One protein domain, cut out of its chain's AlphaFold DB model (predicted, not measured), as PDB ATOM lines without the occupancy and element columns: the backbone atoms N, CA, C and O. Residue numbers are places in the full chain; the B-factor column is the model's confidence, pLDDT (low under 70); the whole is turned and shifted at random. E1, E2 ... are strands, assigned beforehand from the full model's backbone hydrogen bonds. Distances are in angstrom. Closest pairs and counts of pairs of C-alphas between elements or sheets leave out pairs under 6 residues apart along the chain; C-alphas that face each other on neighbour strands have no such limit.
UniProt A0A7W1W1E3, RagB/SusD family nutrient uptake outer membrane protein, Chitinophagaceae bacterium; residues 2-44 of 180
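What this domain is: This is residues 2 to 44 of the 180 residues of the protein "RagB/SusD family nutrient uptake outer membrane protein" of Chitinophagaceae bacterium (UniProt A0A7W1W1E3). With little regular structure, this is a drawn-out rod: a small hairpin of E1 and E2 makes one end, and the long unnamed stretch after it dips into a turn near Asn 18, runs along the rod and curves round in a wide loop, residues 25 to 40, at the other end. The printed part has 43 residues with no named helix and two strands, E1 then E2, antiparallel; it is all strand by class, with 6 residues in named elements. It is only just loose, close to extended, with a radius of gyration of the C-alphas of 13.4 A and spans of 42 by 18 by 15 A.

Where its parts are: E1, residues 3 to 5, begins at C-alpha 3 (124.418, 108.824, 62.134) and is 7.1 A long. E2, residues 11 to 13, is 6.9 A long and ends at C-alpha 13 (122.681, 106.267, 65.319).

How they stand to each other: E1 and E2 form a hairpin over a tight link, antiparallel at 143 degrees. N 4 and O 12 are within hydrogen-bond range at 2.9 A.

The domain as a whole: The C-alphas farthest apart, of Asn 8 and Ser 32, are 42.1 A apart. Residues 14 to 44 hold no named element. The printed part has no cut, and no printed residue is under 70 in pLDDT.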
ATOM      1  N   GLN A   2     128.589 107.036  63.806       81.50
ATOM      2  CA  GLN A   2     127.957 107.342  62.521       81.50
ATOM      3  C   GLN A   2     126.449 107.538  62.732       81.50
ATOM      4  O   GLN A   2     125.850 106.825  63.543       81.50
ATOM      5  N   THR A   3     125.847 108.491  62.025       88.38
ATOM      6  CA  THR A   3     124.418 108.824  62.134       88.38
ATOM      7  C   THR A   3     123.764 108.917  60.756       88.38
ATOM      8  O   THR A   3     124.442 109.104  59.743       88.38
ATOM      9  N   TYR A   4     122.443 108.750  60.710       84.50
ATOM     10  CA  TYR A   4     121.614 108.981  59.526       84.50
ATOM     11  C   TYR A   4     120.340 109.740  59.911       84.50
ATOM     12  O   TYR A   4     119.950 109.749  61.076       84.50
ATOM     13  N   ILE A   5     119.704 110.387  58.933       89.81
ATOM     14  CA  ILE A   5     118.410 111.049  59.123       89.81
ATOM     15  C   ILE A   5     117.308 110.077  58.711       89.81
ATOM     16  O   ILE A   5     117.345 109.553  57.594       89.81
ATOM     17  N   ASP A   6     116.364 109.815  59.608       87.88
ATOM     18  CA  ASP A   6     115.237 108.927  59.335       87.88
ATOM     19  C   ASP A   6     114.091 109.626  58.576       87.88
ATOM     20  O   ASP A   6     114.151 110.803  58.214       87.88
ATOM     21  N   GLU A   7     113.024 108.876  58.302       86.00
ATOM     22  CA  GLU A   7     111.827 109.353  57.599       86.00
ATOM     23  C   GLU A   7     111.047 110.454  58.338       86.00
ATOM     24  O   GLU A   7     110.263 111.170  57.711       86.00
ATOM     25  N   ASN A   8     111.285 110.625  59.641       92.19
ATOM     26  CA  ASN A   8     110.685 111.672  60.465       92.19
ATOM     27  C   ASN A   8     111.575 112.921  60.558       92.19
ATOM     28  O   ASN A   8     111.144 113.943  61.093       92.19
ATOM     29  N   GLY A   9     112.784 112.870  59.989       91.19
ATOM     30  CA  GLY A   9     113.763 113.950  60.052       91.19
ATOM     31  C   GLY A   9     114.622 113.928  61.316       91.19
ATOM     32  O   GLY A   9     115.355 114.891  61.547       91.19
ATOM     33  N   ASP A  10     114.555 112.858  62.110       92.44
ATOM     34  CA  ASP A  10     115.330 112.717  63.337       92.44
ATOM     35  C   ASP A  10     116.699 112.079  63.050       92.44
ATOM     36  O   ASP A  10     116.844 111.203  62.192       92.44
ATOM     37  N   GLU A  11     117.728 112.529  63.773       93.62
ATOM     38  CA  GLU A  11     119.073 111.959  63.687       93.62
ATOM     39  C   GLU A  11     119.159 110.681  64.530       93.62
ATOM     40  O   GLU A  11     119.049 110.718  65.756       93.62
ATOM     41  N   GLN A  12     119.384 109.550  63.865       88.75
ATOM     42  CA  GLN A  12     119.484 108.233  64.486       88.75
ATOM     43  C   GLN A  12     120.918 107.695  64.398       88.75
ATOM     44  O   GLN A  12     121.605 107.913  63.391       88.75
ATOM     45  N   PRO A  13     121.406 106.961  65.417       89.12
ATOM     46  CA  PRO A  13     122.681 106.267  65.319       89.12
ATOM     47  C   PRO A  13     122.573 105.093  64.340       89.12
ATOM     48  O   PRO A  13     121.621 104.315  64.379       89.12
ATOM     49  N   VAL A  14     123.592 104.912  63.502       88.06
ATOM     50  CA  VAL A  14     123.777 103.638  62.796       88.06
ATOM     51  C   VAL A  14     124.180 102.602  63.841       88.06
ATOM     52  O   VAL A  14     125.102 102.860  64.610       88.06
ATOM     53  N   ALA A  15     123.506 101.455  63.894       87.69
ATOM     54  CA  ALA A  15     123.844 100.367  64.809       87.69
ATOM     55  C   ALA A  15     124.738  99.317  64.130       87.69
ATOM     56  O   ALA A  15     124.687  99.142  62.912       87.69
ATOM     57  N   ASN A  16     125.559  98.624  64.915       83.31
ATOM     58  CA  ASN A  16     126.270  97.430  64.472       83.31
ATOM     59  C   ASN A  16     125.398  96.163  64.583       83.31
ATOM     60  O   ASN A  16     124.266  96.221  65.058       83.31
ATOM     61  N   ASP A  17     125.952  95.007  64.206       80.50
ATOM     62  CA  ASP A  17     125.264  93.705  64.257       80.50
ATOM     63  C   ASP A  17     124.790  93.306  65.671       80.50
ATOM     64  O   ASP A  17     123.885  92.486  65.813       80.50
ATOM     65  N   ASN A  18     125.368  93.904  66.720       83.69
ATOM     66  CA  ASN A  18     124.973  93.694  68.116       83.69
ATOM     67  C   ASN A  18     123.921  94.708  68.606       83.69
ATOM     68  O   ASN A  18     123.457  94.601  69.740       83.69
ATOM     69  N   GLY A  19     123.535  95.686  67.779       84.88
ATOM     70  CA  GLY A  19     122.604  96.760  68.133       84.88
ATOM     71  C   GLY A  19     123.244  97.966  68.835       84.88
ATOM     72  O   GLY A  19     122.532  98.913  69.166       84.88
ATOM     73  N   ASP A  20     124.563  97.971  69.042       86.38
ATOM     74  CA  ASP A  20     125.282  99.102  69.636       86.38
ATOM     75  C   ASP A  20     125.554 100.196  68.589       86.38
ATOM     76  O   ASP A  20     125.756  99.878  67.414       86.38
ATOM     77  N   PRO A  21     125.648 101.482  68.978       87.25
ATOM     78  CA  PRO A  21     126.036 102.547  68.057       87.25
ATOM     79  C   PRO A  21     127.378 102.264  67.362       87.25
ATOM     80  O   PRO A  21     128.415 102.091  68.003       87.25
ATOM     81  N   LEU A  22     127.371 102.285  66.031       86.44
ATOM     82  CA  LEU A  22     128.533 102.081  65.182       86.44
ATOM     83  C   LEU A  22     129.508 103.259  65.313       86.44
ATOM     84  O   LEU A  22     129.195 104.417  65.004       86.44
ATOM     85  N   VAL A  23     130.737 102.956  65.730       85.25
ATOM     86  CA  VAL A  23     131.840 103.918  65.814       85.25
ATOM     87  C   VAL A  23     132.969 103.448  64.904       85.25
ATOM     88  O   VAL A  23     133.787 102.627  65.297       85.25
ATOM     89  N   LEU A  24     133.003 103.978  63.679       86.38
ATOM     90  CA  LEU A  24     134.115 103.763  62.751       86.38
ATOM     91  C   LEU A  24     135.318 104.614  63.164       86.38
ATOM     92  O   LEU A  24     135.180 105.828  63.346       86.38
ATOM     93  N   ASN A  25     136.492 103.995  63.247       86.19
ATOM     94  CA  ASN A  25     137.765 104.672  63.444       86.19
ATOM     95  C   ASN A  25     138.639 104.470  62.197       86.19
ATOM     96  O   ASN A  25     139.353 103.478  62.103       86.19
ATOM     97  N   PRO A  26     138.630 105.401  61.228       85.38
ATOM     98  CA  PRO A  26     139.366 105.230  59.975       85.38
ATOM     99  C   PRO A  26     140.888 105.404  60.127       85.38
ATOM    100  O   PRO A  26     141.618 105.285  59.142       85.38
ATOM    101  N   ASN A  27     141.383 105.724  61.327       85.06
ATOM    102  CA  ASN A  27     142.797 105.992  61.549       85.06
ATOM    103  C   ASN A  27     143.604 104.690  61.546       85.06
ATOM    104  O   ASN A  27     143.339 103.770  62.317       85.06
ATOM    105  N   ILE A  28     144.635 104.637  60.701       85.62
ATOM    106  CA  ILE A  28     145.567 103.511  60.627       85.62
ATOM    107  C   ILE A  28     146.893 103.947  61.248       85.62
ATOM    108  O   ILE A  28     147.661 104.687  60.639       85.62
ATOM    109  N   GLU A  29     147.162 103.493  62.470       82.12
ATOM    110  CA  GLU A  29     148.363 103.897  63.218       82.12
ATOM    111  C   GLU A  29     149.558 102.958  62.997       82.12
ATOM    112  O   GLU A  29     150.714 103.362  63.118       82.12
ATOM    113  N   LYS A  30     149.296 101.689  62.669       84.81
ATOM    114  CA  LYS A  30     150.307 100.640  62.471       84.81
ATOM    115  C   LYS A  30     149.804  99.593  61.477       84.81
ATOM    116  O   LYS A  30     148.604  99.375  61.361       84.81
ATOM    117  N   LEU A  31     150.726  98.923  60.781       85.19
ATOM    118  CA  LEU A  31     150.399  97.856  59.816       85.19
ATOM    119  C   LEU A  31     149.717  96.642  60.457       85.19
ATOM    120  O   LEU A  31     148.974  95.933  59.790       85.19
ATOM    121  N   SER A  32     150.004  96.381  61.732       86.00
ATOM    122  CA  SER A  32     149.423  95.275  62.484       86.00
ATOM    123  C   SER A  32     149.003  95.777  63.860       86.00
ATOM    124  O   SER A  32     149.841  96.229  64.643       86.00
ATOM    125  N   ASN A  33     147.697  95.731  64.133       84.12
ATOM    126  CA  ASN A  33     147.112  96.089  65.419       84.12
ATOM    127  C   ASN A  33     146.358  94.891  66.018       84.12
ATOM    128  O   ASN A  33     145.168  94.754  65.753       84.12
ATOM    129  N   PRO A  34     147.018  94.023  66.807       85.06
ATOM    130  CA  PRO A  34     146.335  92.893  67.441       85.06
ATOM    131  C   PRO A  34     145.290  93.331  68.481       85.06
ATOM    132  O   PRO A  34     144.377  92.568  68.766       85.06
ATOM    133  N   ASP A  35     145.407  94.554  69.005       86.38
ATOM    134  CA  ASP A  35     144.469  95.145  69.967       86.38
ATOM    135  C   ASP A  35     143.353  95.957  69.279       86.38
ATOM    136  O   ASP A  35     142.556  96.608  69.953       86.38
ATOM    137  N   GLY A  36     143.328  95.981  67.941       80.94
ATOM    138  CA  GLY A  36     142.348  96.733  67.161       80.94
ATOM    139  C   GLY A  36     140.961  96.102  67.211       80.94
ATOM    140  O   GLY A  36     140.814  94.878  67.200       80.94
ATOM    141  N   GLY A  37     139.935  96.946  67.251       83.38
ATOM    142  CA  GLY A  37     138.543  96.537  67.128       83.38
ATOM    143  C   GLY A  37     138.129  96.280  65.677       83.38
ATOM    144  O   GLY A  37     138.797  96.683  64.728       83.38
ATOM    145  N   TRP A  38     136.959  95.662  65.502       78.12
ATOM    146  CA  TRP A  38     136.366  95.353  64.189       78.12
ATOM    147  C   TRP A  38     136.096  96.592  63.317       78.12
ATOM    148  O   TRP A  38     135.952  96.470  62.104       78.12
ATOM    149  N   TYR A  39     136.024  97.774  63.933       82.75
ATOM    150  CA  TYR A  39     135.727  99.049  63.276       82.75
ATOM    151  C   TYR A  39     136.948  99.977  63.163       82.75
ATOM    152  O   TYR A  39     136.785 101.143  62.795       82.75
ATOM    153  N   ASP A  40     138.149  99.479  63.486       85.50
ATOM    154  CA  ASP A  40     139.409 100.200  63.298       85.50
ATOM    155  C   ASP A  40     139.971  99.978  61.884       85.50
ATOM    156  O   ASP A  40     140.099  98.852  61.400       85.50
ATOM    157  N   GLY A  41     140.378 101.066  61.236       85.38
ATOM    158  CA  GLY A  41     140.938 101.084  59.891       85.38
ATOM    159  C   GLY A  41     139.888 101.170  58.782       85.38
ATOM    160  O   GLY A  41     138.773 101.658  58.965       85.38
ATOM    161  N   VAL A  42     140.284 100.745  57.581       83.44
ATOM    162  CA  VAL A  42     139.432 100.744  56.386       83.44
ATOM    163  C   VAL A  42     139.553  99.408  55.663       83.44
ATOM    164  O   VAL A  42     140.647  98.855  55.539       83.44
ATOM    165  N   VAL A  43     138.431  98.911  55.146       80.25
ATOM    166  CA  VAL A  43     138.382  97.711  54.303       80.25
ATOM    167  C   VAL A  43     138.164  98.142  52.861       80.25
ATOM    168  O   VAL A  43     137.307  98.975  52.565       80.25
ATOM    169  N   ASN A  44     138.955  97.590  51.943       83.88
ATOM    170  CA  ASN A  44     138.748  97.828  50.525       83.88
ATOM    171  C   ASN A  44     137.641  96.909  49.992       83.88
ATOM    172  O   ASN A  44     137.765  95.693  50.071       83.88
TER     173      ASN A  44